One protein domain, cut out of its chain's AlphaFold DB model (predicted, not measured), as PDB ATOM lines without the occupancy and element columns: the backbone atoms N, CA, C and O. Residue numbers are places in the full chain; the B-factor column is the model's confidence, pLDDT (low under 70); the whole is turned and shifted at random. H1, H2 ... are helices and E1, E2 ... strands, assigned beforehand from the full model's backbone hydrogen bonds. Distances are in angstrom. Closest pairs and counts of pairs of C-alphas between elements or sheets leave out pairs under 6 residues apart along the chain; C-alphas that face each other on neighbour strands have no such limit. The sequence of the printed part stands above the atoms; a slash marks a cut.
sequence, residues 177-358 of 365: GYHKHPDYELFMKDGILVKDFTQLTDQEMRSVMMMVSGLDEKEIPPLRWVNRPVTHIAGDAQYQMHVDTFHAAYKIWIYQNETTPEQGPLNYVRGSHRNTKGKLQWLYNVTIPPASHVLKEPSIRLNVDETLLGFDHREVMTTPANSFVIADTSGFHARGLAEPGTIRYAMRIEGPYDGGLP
ATOM      1  N   GLY A 177     440.372 416.614 417.984       98.00
ATOM      2  CA  GLY A 177     440.686 418.046 417.950       98.00
ATOM      3  C   GLY A 177     440.810 418.718 419.321       98.00
ATOM      4  O   GLY A 177     441.011 419.929 419.379       98.00
ATOM      5  N   TYR A 178     440.752 417.960 420.418       98.31
ATOM      6  CA  TYR A 178     440.775 418.497 421.783       98.31
ATOM      7  C   TYR A 178     442.118 419.100 422.195       98.31
ATOM      8  O   TYR A 178     442.158 419.931 423.097       98.31
ATOM      9  N   HIS A 179     443.190 418.778 421.470       98.19
ATOM     10  CA  HIS A 179     444.492 419.439 421.597       98.19
ATOM     11  C   HIS A 179     444.454 420.958 421.342       98.19
ATOM     12  O   HIS A 179     445.395 421.665 421.672       98.19
ATOM     13  N   LYS A 180     443.370 421.474 420.748       98.25
ATOM     14  CA  LYS A 180     443.166 422.910 420.501       98.25
ATOM     15  C   LYS A 180     442.496 423.639 421.669       98.25
ATOM     16  O   LYS A 180     442.328 424.853 421.604       98.25
ATOM     17  N   HIS A 181     442.048 422.915 422.692       98.62
ATOM     18  CA  HIS A 181     441.388 423.514 423.845       98.62
ATOM     19  C   HIS A 181     442.383 424.378 424.646       98.62
ATOM     20  O   HIS A 181     443.513 423.935 424.849       98.62
ATOM     21  N   PRO A 182     441.991 425.557 425.169       98.38
ATOM     22  CA  PRO A 182     442.909 426.448 425.891       98.38
ATOM     23  C   PRO A 182     443.596 425.805 427.103       98.38
ATOM     24  O   PRO A 182     444.756 426.085 427.380       98.38
ATOM     25  N   ASP A 183     442.891 424.912 427.803       98.56
ATOM     26  CA  ASP A 183     443.430 424.200 428.970       98.56
ATOM     27  C   ASP A 183     444.231 422.928 428.619       98.56
ATOM     28  O   ASP A 183     444.709 422.255 429.530       98.56
ATOM     29  N   TYR A 184     444.350 422.553 427.336       98.75
ATOM     30  CA  TYR A 184     444.943 421.266 426.945       98.75
ATOM     31  C   TYR A 184     446.394 421.139 427.409       98.75
ATOM     32  O   TYR A 184     446.719 420.201 428.127       98.75
ATOM     33  N   GLU A 185     447.248 422.104 427.069       98.62
ATOM     34  CA  GLU A 185     448.674 422.059 427.424       98.62
ATOM     35  C   GLU A 185     448.890 422.022 428.943       98.62
ATOM     36  O   GLU A 185     449.732 421.275 429.442       98.62
ATOM     37  N   LEU A 186     448.083 422.778 429.698       98.69
ATOM     38  CA  LEU A 186     448.142 422.768 431.158       98.69
ATOM     39  C   LEU A 186     447.747 421.398 431.718       98.69
ATOM     40  O   LEU A 186     448.441 420.864 432.579       98.69
ATOM     41  N   PHE A 187     446.665 420.807 431.209       98.75
ATOM     42  CA  PHE A 187     446.236 419.480 431.633       98.75
ATOM     43  C   PHE A 187     447.263 418.402 431.272       98.75
ATOM     44  O   PHE A 187     447.573 417.563 432.108       98.75
ATOM     45  N   MET A 188     447.831 418.440 430.067       98.50
ATOM     46  CA  MET A 188     448.842 417.475 429.626       98.50
ATOM     47  C   MET A 188     450.130 417.552 430.452       98.50
ATOM     48  O   MET A 188     450.808 416.542 430.638       98.50
ATOM     49  N   LYS A 189     450.460 418.740 430.967       98.50
ATOM     50  CA  LYS A 189     451.578 418.941 431.886       98.50
ATOM     51  C   LYS A 189     451.252 418.444 433.295       98.50
ATOM     52  O   LYS A 189     452.034 417.698 433.875       98.50
ATOM     53  N   ASP A 190     450.104 418.836 433.840       98.56
ATOM     54  CA  ASP A 190     449.844 418.703 435.273       98.56
ATOM     55  C   ASP A 190     448.992 417.481 435.633       98.56
ATOM     56  O   ASP A 190     449.128 416.960 436.735       98.56
ATOM     57  N   GLY A 191     448.138 416.987 434.736       98.44
ATOM     58  CA  GLY A 191     447.182 415.896 434.984       98.44
ATOM     59  C   GLY A 191     445.958 416.303 435.802       98.44
ATOM     60  O   GLY A 191     445.082 415.483 436.078       98.44
ATOM     61  N   ILE A 192     445.881 417.573 436.194       98.69
ATOM     62  CA  ILE A 192     444.824 418.138 437.024       98.69
ATOM     63  C   ILE A 192     444.529 419.571 436.586       98.69
ATOM     64  O   ILE A 192     445.438 420.341 436.281       98.69
ATOM     65  N   LEU A 193     443.249 419.939 436.573       98.62
ATOM     66  CA  LEU A 193     442.793 421.309 436.367       98.62
ATOM     67  C   LEU A 193     441.964 421.764 437.564       98.62
ATOM     68  O   LEU A 193     441.130 421.014 438.072       98.62
ATOM     69  N   VAL A 194     442.174 423.016 437.963       98.25
ATOM     70  CA  VAL A 194     441.377 423.727 438.968       98.25
ATOM     71  C   VAL A 194     440.833 424.987 438.309       98.25
ATOM     72  O   VAL A 194     441.598 425.766 437.740       98.25
ATOM     73  N   LYS A 195     439.515 425.172 438.341       98.06
ATOM     74  CA  LYS A 195     438.816 426.299 437.711       98.06
ATOM     75  C   LYS A 195     437.771 426.875 438.666       98.06
ATOM     76  O   LYS A 195     437.256 426.159 439.520       98.06
ATOM     77  N   ASP A 196     437.440 428.151 438.504       96.94
ATOM     78  CA  ASP A 196     436.335 428.781 439.234       96.94
ATOM     79  C   ASP A 196     435.000 428.266 438.681       96.94
ATOM     80  O   ASP A 196     434.636 428.549 437.540       96.94
ATOM     81  N   PHE A 197     434.277 427.492 439.489       96.19
ATOM     82  CA  PHE A 197     432.992 426.901 439.128       96.19
ATOM     83  C   PHE A 197     431.926 427.963 438.832       96.19
ATOM     84  O   PHE A 197     431.054 427.727 438.004       96.19
ATOM     85  N   THR A 198     432.006 429.149 439.448       93.44
ATOM     86  CA  THR A 198     431.032 430.235 439.222       93.44
ATOM     87  C   THR A 198     431.156 430.873 437.841       93.44
ATOM     88  O   THR A 198     430.217 431.522 437.383       93.44
ATOM     89  N   GLN A 199     432.302 430.684 437.183       93.69
ATOM     90  CA  GLN A 199     432.596 431.220 435.855       93.69
ATOM     91  C   GLN A 199     432.431 430.176 434.746       93.69
ATOM     92  O   GLN A 199     432.676 430.493 433.588       93.69
ATOM     93  N   LEU A 200     432.051 428.938 435.082       92.56
ATOM     94  CA  LEU A 200     431.879 427.865 434.109       92.56
ATOM     95  C   LEU A 200     430.405 427.646 433.783       92.56
ATOM     96  O   LEU A 200     429.594 427.299 434.639       92.56
ATOM     97  N   THR A 201     430.079 427.756 432.504       96.12
ATOM     98  CA  THR A 201     428.826 427.235 431.959       96.12
ATOM     99  C   THR A 201     428.863 425.707 431.851       96.12
ATOM    100  O   THR A 201     429.929 425.089 431.777       96.12
ATOM    101  N   ASP A 202     427.689 425.080 431.747       95.06
ATOM    102  CA  ASP A 202     427.574 423.642 431.465       95.06
ATOM    103  C   ASP A 202     428.331 423.229 430.196       95.06
ATOM    104  O   ASP A 202     428.946 422.161 430.156       95.06
ATOM    105  N   GLN A 203     428.332 424.085 429.172       96.38
ATOM    106  CA  GLN A 203     429.045 423.823 427.925       96.38
ATOM    107  C   GLN A 203     430.564 423.851 428.121       96.38
ATOM    108  O   GLN A 203     431.267 422.997 427.582       96.38
ATOM    109  N   GLU A 204     431.081 424.798 428.904       97.31
ATOM    110  CA  GLU A 204     432.511 424.876 429.218       97.31
ATOM    111  C   GLU A 204     432.951 423.707 430.099       97.31
ATOM    112  O   GLU A 204     433.989 423.101 429.831       97.31
ATOM    113  N   MET A 205     432.137 423.309 431.081       97.25
ATOM    114  CA  MET A 205     432.382 422.101 431.871       97.25
ATOM    115  C   MET A 205     432.440 420.853 430.988       97.25
ATOM    116  O   MET A 205     433.391 420.077 431.087       97.25
ATOM    117  N   ARG A 206     431.469 420.672 430.083       97.75
ATOM    118  CA  ARG A 206     431.477 419.566 429.110       97.75
ATOM    119  C   ARG A 206     432.707 419.617 428.212       97.75
ATOM    120  O   ARG A 206     433.327 418.582 427.999       97.75
ATOM    121  N   SER A 207     433.083 420.799 427.728       98.38
ATOM    122  CA  SER A 207     434.279 421.000 426.902       98.38
ATOM    123  C   SER A 207     435.551 420.556 427.627       98.38
ATOM    124  O   SER A 207     436.335 419.787 427.071       98.38
ATOM    125  N   VAL A 208     435.718 420.945 428.896       98.50
ATOM    126  CA  VAL A 208     436.837 420.492 429.738       98.50
ATOM    127  C   VAL A 208     436.788 418.975 429.933       98.50
ATOM    128  O   VAL A 208     437.800 418.310 429.731       98.50
ATOM    129  N   MET A 209     435.627 418.404 430.272       98.25
ATOM    130  CA  MET A 209     435.474 416.957 430.482       98.25
ATOM    131  C   MET A 209     435.794 416.143 429.222       98.25
ATOM    132  O   MET A 209     436.518 415.152 429.307       98.25
ATOM    133  N   MET A 210     435.302 416.563 428.054       98.19
ATOM    134  CA  MET A 210     435.619 415.944 426.762       98.19
ATOM    135  C   MET A 210     437.109 416.055 426.453       98.19
ATOM    136  O   MET A 210     437.737 415.062 426.088       98.19
ATOM    137  N   MET A 211     437.697 417.235 426.667       98.50
ATOM    138  CA  MET A 211     439.115 417.470 426.424       98.50
ATOM    139  C   MET A 211     439.997 416.552 427.265       98.50
ATOM    140  O   MET A 211     440.839 415.845 426.708       98.50
ATOM    141  N   VAL A 212     439.779 416.511 428.585       97.94
ATOM    142  CA  VAL A 212     440.626 415.694 429.461       97.94
ATOM    143  C   VAL A 212     440.421 414.213 429.193       97.94
ATOM    144  O   VAL A 212     441.389 413.466 429.199       97.94
ATOM    145  N   SER A 213     439.197 413.769 428.896       95.88
ATOM    146  CA  SER A 213     438.896 412.338 428.775       95.88
ATOM    147  C   SER A 213     439.084 411.754 427.386       95.88
ATOM    148  O   SER A 213     439.232 410.540 427.235       95.88
ATOM    149  N   GLY A 214     439.075 412.605 426.364       95.62
ATOM    150  CA  GLY A 214     438.953 412.163 424.988       95.62
ATOM    151  C   GLY A 214     437.559 411.645 424.640       95.62
ATOM    152  O   GLY A 214     437.403 411.178 423.521       95.62
ATOM    153  N   LEU A 215     436.563 411.718 425.533       94.75
ATOM    154  CA  LEU A 215     435.175 411.309 425.277       94.75
ATOM    155  C   LEU A 215     434.440 412.324 424.385       94.75
ATOM    156  O   LEU A 215     434.849 413.477 424.262       94.75
ATOM    157  N   ASP A 216     433.387 411.882 423.714       93.81
ATOM    158  CA  ASP A 216     432.477 412.700 422.924       93.81
ATOM    159  C   ASP A 216     431.305 413.184 423.792       93.81
ATOM    160  O   ASP A 216     431.154 412.812 424.958       93.81
ATOM    161  N   GLU A 217     430.463 414.045 423.233       93.38
ATOM    162  CA  GLU A 217     429.393 414.686 423.993       93.38
ATOM    163  C   GLU A 217     428.350 413.696 424.535       93.38
ATOM    164  O   GLU A 217     427.879 413.868 425.661       93.38
ATOM    165  N   LYS A 218     428.020 412.641 423.773       92.62
ATOM    166  CA  LYS A 218     427.045 411.613 424.186       92.62
ATOM    167  C   LYS A 218     427.599 410.711 425.295       92.62
ATOM    168  O   LYS A 218     426.828 410.073 426.007       92.62
ATOM    169  N   GLU A 219     428.922 410.638 425.422       92.69
ATOM    170  CA  GLU A 219     429.625 409.898 426.467       92.69
ATOM    171  C   GLU A 219     429.746 410.698 427.776       92.69
ATOM    172  O   GLU A 219     429.955 410.095 428.830       92.69
ATOM    173  N   ILE A 220     429.603 412.030 427.748       94.12
ATOM    174  CA  ILE A 220     429.621 412.844 428.968       94.12
ATOM    175  C   ILE A 220     428.270 412.738 429.692       94.12
ATOM    176  O   ILE A 220     427.243 413.146 429.134       94.12
ATOM    177  N   PRO A 221     428.241 412.267 430.956       90.75
ATOM    178  CA  PRO A 221     426.997 412.125 431.702       90.75
ATOM    179  C   PRO A 221     426.251 413.462 431.877       90.75
ATOM    180  O   PRO A 221     426.814 414.553 431.710       90.75
ATOM    181  N   PRO A 222     424.951 413.422 432.211       90.31
ATOM    182  CA  PRO A 222     424.227 414.612 432.636       90.31
ATOM    183  C   PRO A 222     424.952 415.309 433.796       90.31
ATOM    184  O   PRO A 222     425.389 414.649 434.737       90.31
ATOM    185  N   LEU A 223     425.059 416.640 433.748       92.50
ATOM    186  CA  LEU A 223     425.720 417.427 434.795       92.50
ATOM    187  C   LEU A 223     424.790 417.605 436.000       92.50
ATOM    188  O   LEU A 223     424.278 418.687 436.273       92.50
ATOM    189  N   ARG A 224     424.516 416.503 436.693       90.50
ATOM    190  CA  ARG A 224     423.774 416.487 437.952       90.50
ATOM    191  C   ARG A 224     424.772 416.340 439.079       90.50
ATOM    192  O   ARG A 224     425.566 415.407 439.076       90.50
ATOM    193  N   TRP A 225     424.743 417.268 440.022       90.12
ATOM    194  CA  TRP A 225     425.724 417.335 441.094       90.12
ATOM    195  C   TRP A 225     425.082 416.939 442.417       90.12
ATOM    196  O   TRP A 225     424.067 417.509 442.813       90.12
ATOM    197  N   VAL A 226     425.692 415.985 443.114       90.88
ATOM    198  CA  VAL A 226     425.232 415.502 444.418       90.88
ATOM    199  C   VAL A 226     426.282 415.777 445.483       90.88
ATOM    200  O   VAL A 226     427.479 415.590 445.256       90.88
ATOM    201  N   ASN A 227     425.838 416.224 446.657       89.56
ATOM    202  CA  ASN A 227     426.717 416.396 447.810       89.56
ATOM    203  C   ASN A 227     427.219 415.034 448.285       89.56
ATOM    204  O   ASN A 227     426.422 414.149 448.588       89.56
ATOM    205  N   ARG A 228     428.541 414.887 448.400       87.50
ATOM    206  CA  ARG A 228     429.178 413.676 448.918       87.50
ATOM    207  C   ARG A 228     430.106 414.042 450.078       87.50
ATOM    208  O   ARG A 228     431.303 414.241 449.855       87.50
ATOM    209  N   PRO A 229     429.569 414.180 451.305       88.94
ATOM    210  CA  PRO A 229     430.401 414.385 452.479       88.94
ATOM    211  C   PRO A 229     431.285 413.160 452.703       88.94
ATOM    212  O   PRO A 229     430.850 412.018 452.558       88.94
ATOM    213  N   VAL A 230     432.538 413.409 453.056       89.00
ATOM    214  CA  VAL A 230     433.501 412.380 453.435       89.00
ATOM    215  C   VAL A 230     433.863 412.602 454.891       89.00
ATOM    216  O   VAL A 230     434.470 413.619 455.221       89.00
ATOM    217  N   THR A 231     433.495 411.652 455.747       91.50
ATOM    218  CA  THR A 231     433.928 411.631 457.145       91.50
ATOM    219  C   THR A 231     435.271 410.924 457.231       91.50
ATOM    220  O   THR A 231     435.411 409.777 456.807       91.50
ATOM    221  N   HIS A 232     436.267 411.620 457.759       90.38
ATOM    222  CA  HIS A 232     437.599 411.082 457.966       90.38
ATOM    223  C   HIS A 232     437.586 410.060 459.102       90.38
ATOM    224  O   HIS A 232     436.995 410.296 460.154       90.38
ATOM    225  N   ILE A 233     438.246 408.924 458.890       90.31
ATOM    226  CA  ILE A 233     438.373 407.853 459.882       90.31
ATOM    227  C   ILE A 233     439.846 407.603 460.197       90.31
ATOM    228  O   ILE A 233     440.737 407.934 459.407       90.31
ATOM    229  N   ALA A 234     440.108 407.019 461.364       88.06
ATOM    230  CA  ALA A 234     441.444 406.552 461.703       88.06
ATOM    231  C   ALA A 234     441.847 405.403 460.764       88.06
ATOM    232  O   ALA A 234     441.041 404.519 460.484       88.06
ATOM    233  N   GLY A 235     443.092 405.416 460.280       86.50
ATOM    234  CA  GLY A 235     443.617 404.340 459.432       86.50
ATOM    235  C   GLY A 235     443.003 404.254 458.031       86.50
ATOM    236  O   GLY A 235     443.047 403.186 457.427       86.50
ATOM    237  N   ASP A 236     442.435 405.343 457.503       86.88
ATOM    238  CA  ASP A 236     441.863 405.344 456.154       86.88
ATOM    239  C   ASP A 236     442.920 404.982 455.093       86.88
ATOM    240  O   ASP A 236     443.902 405.702 454.888       86.88
ATOM    241  N   ALA A 237     442.695 403.876 454.379       85.44
ATOM    242  CA  ALA A 237     443.582 403.404 453.316       85.44
ATOM    243  C   ALA A 237     443.746 404.428 452.174       85.44
ATOM    244  O   ALA A 237     444.745 404.406 451.455       85.44
ATOM    245  N   GLN A 238     442.798 405.357 452.019       89.44
ATOM    246  CA  GLN A 238     442.834 406.416 451.012       89.44
ATOM    247  C   GLN A 238     443.863 407.513 451.329       89.44
ATOM    248  O   GLN A 238     444.143 408.330 450.452       89.44
ATOM    249  N   TYR A 239     444.439 407.547 452.538       91.94
ATOM    250  CA  TYR A 239     445.534 408.465 452.879       91.94
ATOM    251  C   TYR A 239     446.868 408.091 452.235       91.94
ATOM    252  O   TYR A 239     447.754 408.936 452.103       91.94
ATOM    253  N   GLN A 240     447.031 406.833 451.829       92.12
ATOM    254  CA  GLN A 240     448.230 406.407 451.128       92.12
ATOM    255  C   GLN A 240     448.164 406.841 449.661       92.12
ATOM    256  O   GLN A 240     447.169 406.584 448.983       92.12
ATOM    257  N   MET A 241     449.240 407.450 449.153       95.00
ATOM    258  CA  MET A 241     449.382 407.781 447.731       95.00
ATOM    259  C   MET A 241     449.196 406.538 446.858       95.00
ATOM    260  O   MET A 241     449.712 405.464 447.167       95.00
ATOM    261  N   HIS A 242     448.441 406.674 445.775       94.94
ATOM    262  CA  HIS A 242     448.108 405.566 444.890       94.94
ATOM    263  C   HIS A 242     447.735 406.028 443.485       94.94
ATOM    264  O   HIS A 242     447.565 407.219 443.225       94.94
ATOM    265  N   VAL A 243     447.599 405.050 442.593       94.31
ATOM    266  CA  VAL A 243     446.900 405.185 441.311       94.31
ATOM    267  C   VAL A 243     445.699 404.241 441.312       94.31
ATOM    268  O   VAL A 243     445.804 403.106 441.784       94.31
ATOM    269  N   ASP A 244     444.557 404.693 440.798       90.31
ATOM    270  CA  ASP A 244     443.326 403.885 440.782       90.31
ATOM    271  C   ASP A 244     443.457 402.688 439.832       90.31
ATOM    272  O   ASP A 244     443.025 401.572 440.116       90.31
ATOM    273  N   THR A 245     444.054 402.934 438.669       90.38
ATOM    274  CA  THR A 245     444.233 401.953 437.601       90.38
ATOM    275  C   THR A 245     445.435 402.331 436.730       90.38
ATOM    276  O   THR A 245     446.088 403.349 436.953       90.38
ATOM    277  N   PHE A 246     445.758 401.482 435.755       92.25
ATOM    278  CA  PHE A 246     446.927 401.625 434.883       92.25
ATOM    279  C   PHE A 246     446.729 402.619 433.726       92.25
ATOM    280  O   PHE A 246     447.695 403.006 433.075       92.25
ATOM    281  N   HIS A 247     445.480 402.997 433.447       94.06
ATOM    282  CA  HIS A 247     445.094 403.903 432.368       94.06
ATOM    283  C   HIS A 247     444.394 405.147 432.911       94.06
ATOM    284  O   HIS A 247     443.935 405.161 434.053       94.06
ATOM    285  N   ALA A 248     444.261 406.170 432.068       94.88
ATOM    286  CA  ALA A 248     443.605 407.413 432.448       94.88
ATOM    287  C   ALA A 248     442.181 407.172 432.977       94.88
ATOM    288  O   ALA A 248     441.370 406.477 432.349       94.88
ATOM    289  N   ALA A 249     441.888 407.753 434.136       93.56
ATOM    290  CA  ALA A 249     440.595 407.702 434.807       93.56
ATOM    291  C   ALA A 249     440.366 409.050 435.484       93.56
ATOM    292  O   ALA A 249     441.293 409.604 436.056       93.56
ATOM    293  N   TYR A 250     439.160 409.608 435.420       96.31
ATOM    294  CA  TYR A 250     438.951 410.999 435.832       96.31
ATOM    295  C   TYR A 250     437.997 411.072 437.003       96.31
ATOM    296  O   TYR A 250     436.901 410.524 436.913       96.31
ATOM    297  N   LYS A 251     438.379 411.792 438.058       96.00
ATOM    298  CA  LYS A 251     437.486 412.166 439.162       96.00
ATOM    299  C   LYS A 251     437.280 413.675 439.166       96.00
ATOM    300  O   LYS A 251     438.183 414.434 438.812       96.00
ATOM    301  N   ILE A 252     436.078 414.094 439.555       96.94
ATOM    302  CA  ILE A 252     435.651 415.493 439.524       96.94
ATOM    303  C   ILE A 252     435.135 415.889 440.904       96.94
ATOM    304  O   ILE A 252     434.335 415.171 441.502       96.94
ATOM    305  N   TRP A 253     435.593 417.018 441.424       96.69
ATOM    306  CA  TRP A 253     435.135 417.605 442.678       96.69
ATOM    307  C   TRP A 253     434.640 419.022 442.418       96.69
ATOM    308  O   TRP A 253     435.300 419.780 441.714       96.69
ATOM    309  N   ILE A 254     433.531 419.403 443.049       96.69
ATOM    310  CA  ILE A 254     433.202 420.817 443.249       96.69
ATOM    311  C   ILE A 254     433.292 421.103 444.741       96.69
ATOM    312  O   ILE A 254     432.478 420.612 445.528       96.69
ATOM    313  N   TYR A 255     434.285 421.893 445.130       95.50
ATOM    314  CA  TYR A 255     434.423 422.383 446.493       95.50
ATOM    315  C   TYR A 255     433.606 423.663 446.636       95.50
ATOM    316  O   TYR A 255     433.998 424.718 446.151       95.50
ATOM    317  N   GLN A 256     432.433 423.563 447.266       92.31
ATOM    318  CA  GLN A 256     431.534 424.708 447.468       92.31
ATOM    319  C   GLN A 256     432.103 425.719 448.469       92.31
ATOM    320  O   GLN A 256     431.856 426.913 448.349       92.31
ATOM    321  N   ASN A 257     432.899 425.241 449.425       91.69
ATOM    322  CA  ASN A 257     433.579 426.058 450.420       91.69
ATOM    323  C   ASN A 257     435.080 426.096 450.135       91.69
ATOM    324  O   ASN A 257     435.607 425.241 449.418       91.69
ATOM    325  N   GLU A 258     435.757 427.083 450.721       94.38
ATOM    326  CA  GLU A 258     437.213 427.065 450.786       94.38
ATOM    327  C   GLU A 258     437.675 425.745 451.399       94.38
ATOM    328  O   GLU A 258     437.080 425.237 452.353       94.38
ATOM    329  N   THR A 259     438.714 425.189 450.795       92.88
ATOM    330  CA  THR A 259     439.285 423.915 451.183       92.88
ATOM    331  C   THR A 259     440.648 424.151 451.817       92.88
ATOM    332  O   THR A 259     441.578 424.567 451.125       92.88
ATOM    333  N   THR A 260     440.769 423.882 453.117       94.69
ATOM    334  CA  THR A 260     442.012 424.064 453.885       94.69
ATOM    335  C   THR A 260     442.746 422.733 454.088       94.69
ATOM    336  O   THR A 260     442.130 421.670 453.947       94.69
ATOM    337  N   PRO A 261     444.052 422.736 454.423       95.56
ATOM    338  CA  PRO A 261     444.805 421.501 454.649       95.56
ATOM    339  C   PRO A 261     444.187 420.592 455.722       95.56
ATOM    340  O   PRO A 261     444.178 419.374 455.563       95.56
ATOM    341  N   GLU A 262     443.614 421.173 456.778       94.25
ATOM    342  CA  GLU A 262     443.044 420.464 457.933       94.25
ATOM    343  C   GLU A 262     441.774 419.680 457.580       94.25
ATOM    344  O   GLU A 262     441.391 418.763 458.302       94.25
ATOM    345  N   GLN A 263     441.125 420.015 456.462       93.00
ATOM    346  CA  GLN A 263     439.966 419.290 455.941       93.00
ATOM    347  C   GLN A 263     440.365 418.074 455.092       93.00
ATOM    348  O   GLN A 263     439.497 417.419 454.518       93.00
ATOM    349  N   GLY A 264     441.665 417.789 454.967       94.31
ATOM    350  CA  GLY A 264     442.195 416.645 454.236       94.31
ATOM    351  C   GLY A 264     441.791 416.631 452.757       94.31
ATOM    352  O   GLY A 264     441.124 415.687 452.315       94.31
ATOM    353  N   PRO A 265     442.140 417.663 451.964       94.56
ATOM    354  CA  PRO A 265     441.751 417.780 450.558       94.56
ATOM    355  C   PRO A 265     442.396 416.734 449.657       94.56
ATOM    356  O   PRO A 265     443.050 415.815 450.124       94.56
ATOM    357  N   LEU A 266     442.152 416.791 448.350       96.50
ATOM    358  CA  LEU A 266     442.915 415.960 447.419       96.50
ATOM    359  C   LEU A 266     444.411 416.283 447.575       96.50
ATOM    360  O   LEU A 266     444.788 417.446 447.531       96.50
ATOM    361  N   ASN A 267     445.246 415.263 447.713       97.75
ATOM    362  CA  ASN A 267     446.677 415.387 447.480       97.75
ATOM    363  C   ASN A 267     446.975 414.852 446.082       97.75
ATOM    364  O   ASN A 267     446.463 413.789 445.724       97.75
ATOM    365  N   TYR A 268     447.786 415.560 445.300       98.56
ATOM    366  CA  TYR A 268     448.091 415.179 443.920       98.56
ATOM    367  C   TYR A 268     449.545 415.492 443.562       98.56
ATOM    368  O   TYR A 268     450.080 416.516 443.974       98.56
ATOM    369  N   VAL A 269     450.187 414.626 442.778       98.62
ATOM    370  CA  VAL A 269     451.529 414.875 442.229       98.62
ATOM    371  C   VAL A 269     451.385 415.291 440.769       98.62
ATOM    372  O   VAL A 269     451.032 414.468 439.918       98.62
ATOM    373  N   ARG A 270     451.644 416.563 440.455       98.56
ATOM    374  CA  ARG A 270     451.503 417.079 439.084       98.56
ATOM    375  C   ARG A 270     452.402 416.321 438.108       98.56
ATOM    376  O   ARG A 270     453.513 415.919 438.442       98.56
ATOM    377  N   GLY A 271     451.885 416.064 436.912       98.44
ATOM    378  CA  GLY A 271     452.587 415.326 435.856       98.44
ATOM    379  C   GLY A 271     452.681 413.814 436.074       98.44
ATOM    380  O   GLY A 271     452.950 413.084 435.123       98.44
ATOM    381  N   SER A 272     452.363 413.303 437.268       98.56
ATOM    382  CA  SER A 272     452.455 411.866 437.566       98.56
ATOM    383  C   SER A 272     451.436 410.991 436.839       98.56
ATOM    384  O   SER A 272     451.579 409.772 436.840       98.56
ATOM    385  N   HIS A 273     450.430 411.572 436.184       98.25
ATOM    386  CA  HIS A 273     449.558 410.850 435.254       98.25
ATOM    387  C   HIS A 273     450.331 410.288 434.044       98.25
ATOM    388  O   HIS A 273     449.954 409.244 433.521       98.25
ATOM    389  N   ARG A 274     451.466 410.898 433.668       98.25
ATOM    390  CA  ARG A 274     452.334 410.427 432.580       98.25
ATOM    391  C   ARG A 274     453.204 409.245 433.004       98.25
ATOM    392  O   ARG A 274     453.760 409.213 434.104       98.25
ATOM    393  N   ASN A 275     453.394 408.300 432.095       98.06
ATOM    394  CA  ASN A 275     454.263 407.138 432.228       98.06
ATOM    395  C   ASN A 275     455.733 407.502 431.982       98.06
ATOM    396  O   ASN A 275     456.366 407.045 431.032       98.06
ATOM    397  N   THR A 276     456.296 408.330 432.865       98.25
ATOM    398  CA  THR A 276     457.740 408.602 432.877       98.25
ATOM    399  C   THR A 276     458.530 407.318 433.155       98.25
ATOM    400  O   THR A 276     458.021 406.380 433.777       98.25
ATOM    401  N   LYS A 277     459.812 407.280 432.762       98.31
ATOM    402  CA  LYS A 277     460.699 406.135 433.042       98.31
ATOM    403  C   LYS A 277     460.720 405.764 434.532       98.31
ATOM    404  O   LYS A 277     460.643 404.585 434.862       98.31
ATOM    405  N   GLY A 278     460.754 406.756 435.428       98.25
ATOM    406  CA  GLY A 278     460.710 406.535 436.878       98.25
ATOM    407  C   GLY A 278     459.405 405.885 437.349       98.25
ATOM    408  O   GLY A 278     459.442 404.889 438.072       98.25
ATOM    409  N   LYS A 279     458.248 406.373 436.876       98.19
ATOM    410  CA  LYS A 279     456.942 405.764 437.181       98.19
ATOM    411  C   LYS A 279     456.837 404.337 436.645       98.19
ATOM    412  O   LYS A 279     456.384 403.455 437.368       98.19
ATOM    413  N   LEU A 280     457.264 404.096 435.405       98.44
ATOM    414  CA  LEU A 280     457.221 402.766 434.791       98.44
ATOM    415  C   LEU A 280     458.149 401.773 435.497       98.44
ATOM    416  O   LEU A 280     457.761 400.623 435.688       98.44
ATOM    417  N   GLN A 281     459.333 402.207 435.940       98.06
ATOM    418  CA  GLN A 281     460.235 401.371 436.734       98.06
ATOM    419  C   GLN A 281     459.609 400.996 438.081       98.06
ATOM    420  O   GLN A 281     459.698 399.845 438.508       98.06
ATOM    421  N   TRP A 282     458.950 401.947 438.746       96.88
ATOM    422  CA  TRP A 282     458.197 401.664 439.966       96.88
ATOM    423  C   TRP A 282     457.049 400.682 439.709       96.88
ATOM    424  O   TRP A 282     456.954 399.675 440.409       96.88
ATOM    425  N   LEU A 283     456.235 400.921 438.672       95.75
ATOM    426  CA  LEU A 283     455.152 400.021 438.272       95.75
ATOM    427  C   LEU A 283     455.677 398.613 437.998       95.75
ATOM    428  O   LEU A 283     455.085 397.649 438.473       95.75
ATOM    429  N   TYR A 284     456.804 398.476 437.297       96.12
ATOM    430  CA  TYR A 284     457.450 397.186 437.061       96.12
ATOM    431  C   TYR A 284     457.761 396.479 438.377       96.12
ATOM    432  O   TYR A 284     457.275 395.378 438.616       96.12
ATOM    433  N   ASN A 285     458.456 397.156 439.290       93.94
ATOM    434  CA  ASN A 285     458.872 396.575 440.563       93.94
ATOM    435  C   ASN A 285     457.691 396.115 441.439       93.94
ATOM    436  O   ASN A 285     457.829 395.145 442.180       93.94
ATOM    437  N   VAL A 286     456.534 396.786 441.370       90.69
ATOM    438  CA  VAL A 286     455.338 396.402 442.150       90.69
ATOM    439  C   VAL A 286     454.417 395.416 441.423       90.69
ATOM    440  O   VAL A 286     453.544 394.821 442.059       90.69
ATOM    441  N   THR A 287     454.599 395.226 440.111       89.00
ATOM    442  CA  THR A 287     453.755 394.357 439.271       89.00
ATOM    443  C   THR A 287     454.455 393.091 438.776       89.00
ATOM    444  O   THR A 287     453.786 392.232 438.201       89.00
ATOM    445  N   ILE A 288     455.752 392.905 439.041       86.38
ATOM    446  CA  ILE A 288     456.399 391.600 438.851       86.38
ATOM    447  C   ILE A 288     455.811 390.551 439.821       86.38
ATOM    448  O   ILE A 288     455.479 390.874 440.972       86.38
ATOM    449  N   PRO A 289     455.632 389.285 439.392       73.94
ATOM    450  CA  PRO A 289     455.119 388.220 440.244       73.94
ATOM    451  C   PRO A 289     455.878 388.095 441.580       73.94
ATOM    452  O   PRO A 289     457.103 388.194 441.615       73.94
ATOM    453  N   PRO A 290     455.165 387.854 442.699       74.62
ATOM    454  CA  PRO A 290     453.752 387.475 442.772       74.62
ATOM    455  C   PRO A 290     452.750 388.645 442.720       74.62
ATOM    456  O   PRO A 290     451.552 388.377 442.781       74.62
ATOM    457  N   ALA A 291     453.198 389.908 442.634       79.88
ATOM    458  CA  ALA A 291     452.357 391.118 442.555       79.88
ATOM    459  C   ALA A 291     451.158 391.131 443.531       79.88
ATOM    460  O   ALA A 291     450.062 391.608 443.223       79.88
ATOM    461  N   SER A 292     451.343 390.558 444.724       69.31
ATOM    462  CA  SER A 292     450.248 390.192 445.630       69.31
ATOM    463  C   SER A 292     449.452 391.394 446.142       69.31
ATOM    464  O   SER A 292     448.283 391.243 446.487       69.31
ATOM    465  N   HIS A 293     450.058 392.581 446.162       69.25
ATOM    466  CA  HIS A 293     449.405 393.837 446.527       69.25
ATOM    467  C   HIS A 293     448.451 394.334 445.427       69.25
ATOM    468  O   HIS A 293     447.323 394.717 445.723       69.25
ATOM    469  N   VAL A 294     448.854 394.234 444.155       71.81
ATOM    470  CA  VAL A 294     448.072 394.690 442.986       71.81
ATOM    471  C   VAL A 294     446.832 393.823 442.750       71.81
ATOM    472  O   VAL A 294     445.826 394.291 442.215       71.81
ATOM    473  N   LEU A 295     446.893 392.554 443.159       66.69
ATOM    474  CA  LEU A 295     445.787 391.600 443.058       66.69
ATOM    475  C   LEU A 295     444.727 391.754 444.159       66.69
ATOM    476  O   LEU A 295     443.616 391.264 443.987       66.69
ATOM    477  N   LYS A 296     445.071 392.371 445.295       62.19
ATOM    478  CA  LYS A 296     444.190 392.473 446.472       62.19
ATOM    479  C   LYS A 296     443.490 393.815 446.572       62.19
ATOM    480  O   LYS A 296     442.316 393.869 446.912       62.19
ATOM    481  N   GLU A 297     444.231 394.881 446.312       60.62
ATOM    482  CA  GLU A 297     443.744 396.237 446.512       60.62
ATOM    483  C   GLU A 297     443.013 396.733 445.275       60.62
ATOM    484  O   GLU A 297     443.366 396.352 444.162       60.62
ATOM    485  N   PRO A 298     442.029 397.622 445.418       67.44
ATOM    486  CA  PRO A 298     441.384 398.246 444.277       67.44
ATOM    487  C   PRO A 298     442.257 399.271 443.522       67.44
ATOM    488  O   PRO A 298     441.848 399.766 442.475       67.44
ATOM    489  N   SER A 299     443.468 399.539 444.007       82.56
ATOM    490  CA  SER A 299     444.421 400.525 443.485       82.56
ATOM    491  C   SER A 299     445.865 400.069 443.722       82.56
ATOM    492  O   SER A 299     446.125 399.148 444.499       82.56
ATOM    493  N   ILE A 300     446.827 400.700 443.045       88.56
ATOM    494  CA  ILE A 300     448.258 400.399 443.204       88.56
ATOM    495  C   ILE A 300     448.869 401.456 444.126       88.56
ATOM    496  O   ILE A 300     448.957 402.631 443.769       88.56
ATOM    497  N   ARG A 301     449.261 401.036 445.333       90.94
ATOM    498  CA  ARG A 301     449.788 401.927 446.374       90.94
ATOM    499  C   ARG A 301     451.246 402.287 446.122       90.94
ATOM    500  O   ARG A 301     452.089 401.404 445.961       90.94
ATOM    501  N   LEU A 302     451.540 403.580 446.162       92.81
ATOM    502  CA  LEU A 302     452.894 404.103 446.140       92.81
ATOM    503  C   LEU A 302     453.569 403.794 447.486       92.81
ATOM    504  O   LEU A 302     453.056 404.109 448.562       92.81
ATOM    505  N   ASN A 303     454.710 403.118 447.410       89.88
ATOM    506  CA  ASN A 303     455.494 402.635 448.549       89.88
ATOM    507  C   ASN A 303     456.845 403.358 448.694       89.88
ATOM    508  O   ASN A 303     457.676 402.947 449.500       89.88
ATOM    509  N   VAL A 304     457.068 404.402 447.899       93.56
ATOM    510  CA  VAL A 304     458.280 405.227 447.875       93.56
ATOM    511  C   VAL A 304     457.886 406.700 447.806       93.56
ATOM    512  O   VAL A 304     456.748 407.016 447.475       93.56
ATOM    513  N   ASP A 305     458.809 407.604 448.116       94.44
ATOM    514  CA  ASP A 305     458.587 409.037 447.907       94.44
ATOM    515  C   ASP A 305     458.528 409.349 446.402       94.44
ATOM    516  O   ASP A 305     459.354 408.851 445.629       94.44
ATOM    517  N   GLU A 306     457.553 410.152 445.974       95.81
ATOM    518  CA  GLU A 306     457.353 410.519 444.570       95.81
ATOM    519  C   GLU A 306     458.589 411.169 443.923       95.81
ATOM    520  O   GLU A 306     458.830 410.981 442.726       95.81
ATOM    521  N   THR A 307     459.426 411.851 444.711       96.56
ATOM    522  CA  THR A 307     460.650 412.499 444.220       96.56
ATOM    523  C   THR A 307     461.719 411.507 443.779       96.56
ATOM    524  O   THR A 307     462.474 411.783 442.846       96.56
ATOM    525  N   LEU A 308     461.736 410.297 444.352       96.94
ATOM    526  CA  LEU A 308     462.625 409.215 443.915       96.94
ATOM    527  C   LEU A 308     462.265 408.695 442.518       96.94
ATOM    528  O   LEU A 308     463.088 408.053 441.866       96.94
ATOM    529  N   LEU A 309     461.042 408.970 442.057       97.50
ATOM    530  CA  LEU A 309     460.560 408.618 440.723       97.50
ATOM    531  C   LEU A 309     460.726 409.767 439.714       97.50
ATOM    532  O   LEU A 309     460.337 409.616 438.556       97.50
ATOM    533  N   GLY A 310     461.319 410.889 440.137       97.50
ATOM    534  CA  GLY A 310     461.576 412.060 439.299       97.50
ATOM    535  C   GLY A 310     460.412 413.047 439.199       97.50
ATOM    536  O   GLY A 310     460.387 413.835 438.256       97.50
ATOM    537  N   PHE A 311     459.451 412.999 440.127       98.12
ATOM    538  CA  PHE A 311     458.375 413.989 440.224       98.12
ATOM    539  C   PHE A 311     458.669 415.049 441.288       98.12
ATOM    540  O   PHE A 311     459.500 414.846 442.171       98.12
ATOM    541  N   ASP A 312     457.953 416.167 441.223       96.62
ATOM    542  CA  ASP A 312     457.911 417.126 442.327       96.62
ATOM    543  C   ASP A 312     457.134 416.548 443.522       96.62
ATOM    544  O   ASP A 312     456.391 415.571 443.393       96.62
ATOM    545  N   HIS A 313     457.281 417.169 444.694       95.44
ATOM    546  CA  HIS A 313     456.501 416.801 445.874       95.44
ATOM    547  C   HIS A 313     454.994 416.940 445.628       95.44
ATOM    548  O   HIS A 313     454.538 417.856 444.940       95.44
ATOM    549  N   ARG A 314     454.209 416.061 446.259       96.00
ATOM    550  CA  ARG A 314     452.746 416.147 446.248       96.00
ATOM    551  C   ARG A 314     452.258 417.502 446.758       96.00
ATOM    552  O   ARG A 314     452.715 418.011 447.781       96.00
ATOM    553  N   GLU A 315     451.254 418.035 446.080       96.56
ATOM    554  CA  GLU A 315     450.551 419.252 446.463       96.56
ATOM    555  C   GLU A 315     449.315 418.889 447.291       96.56
ATOM    556  O   GLU A 315     448.551 417.993 446.924       96.56
ATOM    557  N   VAL A 316     449.113 419.593 448.408       96.94
ATOM    558  CA  VAL A 316     447.850 419.582 449.154       96.94
ATOM    559  C   VAL A 316     446.920 420.572 448.460       96.94
ATOM    560  O   VAL A 316     447.152 421.776 448.530       96.94
ATOM    561  N   MET A 317     445.893 420.079 447.767       95.50
ATOM    562  CA  MET A 317     445.055 420.890 446.875       95.50
ATOM    563  C   MET A 317     444.061 421.757 447.657       95.50
ATOM    564  O   MET A 317     442.861 421.478 447.695       95.50
ATOM    565  N   THR A 318     444.557 422.815 448.291       95.81
ATOM    566  CA  THR A 318     443.722 423.867 448.875       95.81
ATOM    567  C   THR A 318     443.147 424.743 447.774       95.81
ATOM    568  O   THR A 318     443.871 425.149 446.863       95.81
ATOM    569  N   THR A 319     441.858 425.058 447.849       95.75
ATOM    570  CA  THR A 319     441.171 425.830 446.808       95.75
ATOM    571  C   THR A 319     440.226 426.860 447.420       95.75
ATOM    572  O   THR A 319     439.641 426.578 448.468       95.75
ATOM    573  N   PRO A 320     439.981 428.008 446.762       96.81
ATOM    574  CA  PRO A 320     438.888 428.902 447.134       96.81
ATOM    575  C   PRO A 320     437.520 428.206 447.079       96.81
ATOM    576  O   PRO A 320     437.362 427.145 446.464       96.81
ATOM    577  N   ALA A 321     436.513 428.834 447.687       94.94
ATOM    578  CA  ALA A 321     435.122 428.424 447.534       94.94
ATOM    579  C   ALA A 321     434.695 428.407 446.058       94.94
ATOM    580  O   ALA A 321     435.146 429.228 445.263       94.94
ATOM    581  N   ASN A 322     433.789 427.492 445.718       95.81
ATOM    582  CA  ASN A 322     433.305 427.242 444.360       95.81
ATOM    583  C   ASN A 322     434.423 426.864 443.375       95.81
ATOM    584  O   ASN A 322     434.496 427.394 442.272       95.81
ATOM    585  N   SER A 323     435.285 425.921 443.749       97.75
ATOM    586  CA  SER A 323     436.322 425.407 442.847       97.75
ATOM    587  C   SER A 323     435.886 424.112 442.168       97.75
ATOM    588  O   SER A 323     435.544 423.140 442.841       97.75
ATOM    589  N   PHE A 324     435.937 424.084 440.836       97.94
ATOM    590  CA  PHE A 324     435.801 422.892 440.003       97.94
ATOM    591  C   PHE A 324     437.180 422.259 439.796       97.94
ATOM    592  O   PHE A 324     438.073 422.876 439.214       97.94
ATOM    593  N   VAL A 325     437.356 421.023 440.260       98.31
ATOM    594  CA  VAL A 325     438.607 420.265 440.152       98.31
ATOM    595  C   VAL A 325     438.362 418.994 439.356       98.31
ATOM    596  O   VAL A 325     437.494 418.202 439.715       98.31
ATOM    597  N   ILE A 326     439.153 418.765 438.313       98.44
ATOM    598  CA  ILE A 326     439.153 417.520 437.538       98.44
ATOM    599  C   ILE A 326     440.575 416.979 437.457       98.44
ATOM    600  O   ILE A 326     441.490 417.707 437.081       98.44
ATOM    601  N   ALA A 327     440.764 415.717 437.839       98.44
ATOM    602  CA  ALA A 327     442.083 415.092 437.911       98.44
ATOM    603  C   ALA A 327     442.084 413.713 437.253       98.44
ATOM    604  O   ALA A 327     441.130 412.949 437.418       98.44
ATOM    605  N   ASP A 328     443.176 413.397 436.562       98.31
ATOM    606  CA  ASP A 328     443.492 412.049 436.099       98.31
ATOM    607  C   ASP A 328     444.081 411.224 437.257       98.31
ATOM    608  O   ASP A 328     445.208 411.454 437.704       98.31
ATOM    609  N   THR A 329     443.312 410.261 437.762       96.19
ATOM    610  CA  THR A 329     443.658 409.373 438.880       96.19
ATOM    611  C   THR A 329     444.536 408.186 438.480       96.19
ATOM    612  O   THR A 329     444.860 407.345 439.324       96.19
ATOM    613  N   SER A 330     444.992 408.135 437.221       95.88
ATOM    614  CA  SER A 330     446.204 407.387 436.863       95.88
ATOM    615  C   SER A 330     447.477 408.072 437.375       95.88
ATOM    616  O   SER A 330     448.537 407.444 437.419       95.88
ATOM    617  N   GLY A 331     447.392 409.348 437.774       97.56
ATOM    618  CA  GLY A 331     448.426 410.048 438.532       97.56
ATOM    619  C   GLY A 331     448.410 409.691 440.015       97.56
ATOM    620  O   GLY A 331     447.388 409.271 440.564       97.56
ATOM    621  N   PHE A 332     449.557 409.861 440.672       98.31
ATOM    622  CA  PHE A 332     449.686 409.672 442.108       98.31
ATOM    623  C   PHE A 332     448.812 410.678 442.841       98.31
ATOM    624  O   PHE A 332     449.005 411.893 442.745       98.31
ATOM    625  N   HIS A 333     447.877 410.152 443.618       98.06
ATOM    626  CA  HIS A 333     446.976 410.951 444.423       98.06
ATOM    627  C   HIS A 333     446.619 410.245 445.731       98.06
ATOM    628  O   HIS A 333     446.827 409.042 445.890       98.06
ATOM    629  N   ALA A 334     446.100 411.009 446.682       96.75
ATOM    630  CA  ALA A 334     445.564 410.496 447.935       96.75
ATOM    631  C   ALA A 334     444.490 411.432 448.474       96.75
ATOM    632  O   ALA A 334     444.362 412.590 448.072       96.75
ATOM    633  N   ARG A 335     443.752 410.947 449.466       94.38
ATOM    634  CA  ARG A 335     443.070 411.828 450.402       94.38
ATOM    635  C   ARG A 335     444.108 412.465 451.329       94.38
ATOM    636  O   ARG A 335     444.989 411.783 451.843       94.38
ATOM    637  N   GLY A 336     443.990 413.763 451.556       94.81
ATOM    638  CA  GLY A 336     444.766 414.485 452.550       94.81
ATOM    639  C   GLY A 336     444.410 414.010 453.952       94.81
ATOM    640  O   GLY A 336     443.278 413.598 454.221       94.81
ATOM    641  N   LEU A 337     445.394 414.053 454.840       94.00
ATOM    642  CA  LEU A 337     445.201 413.703 456.241       94.00
ATOM    643  C   LEU A 337     444.294 414.739 456.910       94.00
ATOM    644  O   LEU A 337     444.454 415.936 456.689       94.00
ATOM    645  N   ALA A 338     443.371 414.264 457.737       94.44
ATOM    646  CA  ALA A 338     442.595 415.089 458.652       94.44
ATOM    647  C   ALA A 338     442.292 414.293 459.921       94.44
ATOM    648  O   ALA A 338     442.336 413.056 459.911       94.44
ATOM    649  N   GLU A 339     441.953 415.002 460.993       95.44
ATOM    650  CA  GLU A 339     441.556 414.375 462.250       95.44
ATOM    651  C   GLU A 339     440.307 413.497 462.051       95.44
ATOM    652  O   GLU A 339     439.364 413.924 461.368       95.44
ATOM    653  N   PRO A 340     440.254 412.284 462.633       93.94
ATOM    654  CA  PRO A 340     439.063 411.446 462.589       93.94
ATOM    655  C   PRO A 340     437.809 412.199 463.058       93.94
ATOM    656  O   PRO A 340     437.830 412.917 464.054       93.94
ATOM    657  N   GLY A 341     436.706 412.039 462.330       91.62
ATOM    658  CA  GLY A 341     435.459 412.780 462.537       91.62
ATOM    659  C   GLY A 341     435.366 414.095 461.756       91.62
ATOM    660  O   GLY A 341     434.262 414.620 461.611       91.62
ATOM    661  N   THR A 342     436.467 414.601 461.188       93.69
ATOM    662  CA  THR A 342     436.425 415.744 460.260       93.69
ATOM    663  C   THR A 342     435.574 415.391 459.045       93.69
ATOM    664  O   THR A 342     435.719 414.306 458.478       93.69
ATOM    665  N   ILE A 343     434.692 416.300 458.626       91.12
ATOM    666  CA  ILE A 343     433.847 416.114 457.443       91.12
ATOM    667  C   ILE A 343     434.309 417.065 456.347       91.12
ATOM    668  O   ILE A 343     434.270 418.284 456.513       91.12
ATOM    669  N   ARG A 344     434.689 416.506 455.197       90.50
ATOM    670  CA  ARG A 344     434.984 417.273 453.986       90.50
ATOM    671  C   ARG A 344     433.805 417.203 453.028       90.50
ATOM    672  O   ARG A 344     433.399 416.117 452.611       90.50
ATOM    673  N   TYR A 345     433.285 418.361 452.638       88.75
ATOM    674  CA  TYR A 345     432.190 418.466 451.677       88.75
ATOM    675  C   TYR A 345     432.730 418.717 450.270       88.75
ATOM    676  O   TYR A 345     433.506 419.641 450.047       88.75
ATOM    677  N   ALA A 346     432.285 417.908 449.314       92.88
ATOM    678  CA  ALA A 346     432.453 418.169 447.891       92.88
ATOM    679  C   ALA A 346     431.217 417.666 447.146       92.88
ATOM    680  O   ALA A 346     430.647 416.633 447.517       92.88
ATOM    681  N   MET A 347     430.819 418.356 446.079       92.19
ATOM    682  CA  MET A 347     429.872 417.778 445.134       92.19
ATOM    683  C   MET A 347     430.607 416.887 444.143       92.19
ATOM    684  O   MET A 347     431.757 417.138 443.773       92.19
ATOM    685  N   ARG A 348     429.910 415.848 443.701       92.56
ATOM    686  CA  ARG A 348     430.349 414.904 442.679       92.56
ATOM    687  C   ARG A 348     429.300 414.826 441.591       92.56
ATOM    688  O   ARG A 348     428.122 415.055 441.865       92.56
ATOM    689  N   ILE A 349     429.721 414.479 440.382       87.38
ATOM    690  CA  ILE A 349     428.761 414.150 439.335       87.38
ATOM    691  C   ILE A 349     427.993 412.884 439.738       87.38
ATOM    692  O   ILE A 349     428.581 411.917 440.229       87.38
ATOM    693  N   GLU A 350     426.674 412.931 439.602       85.00
ATOM    694  CA  GLU A 350     425.771 411.817 439.859       85.00
ATOM    695  C   GLU A 350     426.039 410.698 438.850       85.00
ATOM    696  O   GLU A 350     426.169 410.938 437.649       85.00
ATOM    697  N   GLY A 351     426.091 409.461 439.341       79.31
ATOM    698  CA  GLY A 351     426.173 408.277 438.497       79.31
ATOM    699  C   GLY A 351     427.158 407.225 439.002       79.31
ATOM    700  O   GLY A 351     427.835 407.414 440.017       79.31
ATOM    701  N   PRO A 352     427.274 406.107 438.268       77.94
ATOM    702  CA  PRO A 352     428.072 404.948 438.649       77.94
ATOM    703  C   PRO A 352     429.555 405.133 438.274       77.94
ATOM    704  O   PRO A 352     430.215 404.218 437.800       77.94
ATOM    705  N   TYR A 353     430.116 406.331 438.406       79.50
ATOM    706  CA  TYR A 353     431.490 406.607 437.947       79.50
ATOM    707  C   TYR A 353     432.392 407.098 439.077       79.50
ATOM    708  O   TYR A 353     433.374 407.788 438.832       79.50
ATOM    709  N   ASP A 354     432.030 406.777 440.323       77.06
ATOM    710  CA  ASP A 354     432.709 407.226 441.544       77.06
ATOM    711  C   ASP A 354     432.989 408.745 441.570       77.06
ATOM    712  O   ASP A 354     434.068 409.220 441.924       77.06
ATOM    713  N   GLY A 355     431.993 409.536 441.160       81.81
ATOM    714  CA  GLY A 355     432.124 410.992 441.065       81.81
ATOM    715  C   GLY A 355     433.058 411.467 439.951       81.81
ATOM    716  O   GLY A 355     433.644 412.544 440.057       81.81
ATOM    717  N   GLY A 356     433.209 410.655 438.909       90.75
ATOM    718  CA  GLY A 356     434.080 410.874 437.771       90.75
ATOM    719  C   GLY A 356     433.397 410.693 436.418       90.75
ATOM    720  O   GLY A 356     432.175 410.754 436.297       90.75
ATOM    721  N   LEU A 357     434.209 410.468 435.388       92.62
ATOM    722  CA  LEU A 357     433.742 410.164 434.032       92.62
ATOM    723  C   LEU A 357     433.715 408.645 433.780       92.62
ATOM    724  O   LEU A 357     434.435 407.906 434.461       92.62
ATOM    725  N   PRO A 358     432.930 408.161 432.796       90.12
ATOM    726  CA  PRO A 358     432.902 406.747 432.441       90.12
ATOM    727  C   PRO A 358     434.300 406.180 432.171       90.12
ATOM    728  O   PRO A 358     435.061 406.714 431.362       90.12
TER     729      PRO A 358
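What this domain is: This is residues 177 to 358 of the 365 residues of the protein "Hypothetical protein" of Lotharella globosa (UniProt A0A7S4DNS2). What is seen first? Little regular structure: loops make most of the body, around a small antiparallel sheet, E1-E5-E3, with H2 over E5 and H1 on the same face but beside the strands, the strand pair E2-E7 beside E3, and H3 and H4 together at one far end. How big is it? The printed part has 182 residues, 63 in four named helices and seven strands (H1 E1 H2 E2 E3 E4 H3 H4 E5 E6 E7), class mixed; it is compact, radius of gyration of the C-alphas 16.3 A, spanning 47 by 43 by 29 A.

Where its parts are: Where is the sheet? E1 is residues 192 to 196, E5 323 to 328, 16.6 A long, and E3 250 to 255. Where is the rest? H1, 184 to 190, begins at (444.943, 421.266, 426.945); H2 is 202 to 213, 16.2 A long, H3 277 to 287, H4 306 to 309, E2 225 to 227, E4 266 to 268, E6 333 to 335; E7, 347 to 349, ends at (428.761, 414.150, 439.335).

How they stand to each other: Which strands pair? E5 is antiparallel to E1, N 193 and O 326 2.9 A apart, and to E3, N 253 and O 325 2.8 A; E2 to E7, N 226 and O 348 2.9 A; E4 to E6, N 267 and O 334 2.8 A. And the helices? H2 is over E5, height over the sheet 10.0 A, on the same face as H1. H3 touches H4, closest C-alphas Gly 278 and Leu 309, 4.4 A. In H1, H2 and H3 every O i to N i+4 pair is within hydrogen-bond range; H4 is too short for one.

The domain as a whole: Is it cut? The printed part has no cut; E2 to E3 is a long link of 22 residues. Where is confidence low? Residues 292 to 293 and 295 to 298 have pLDDT under 70.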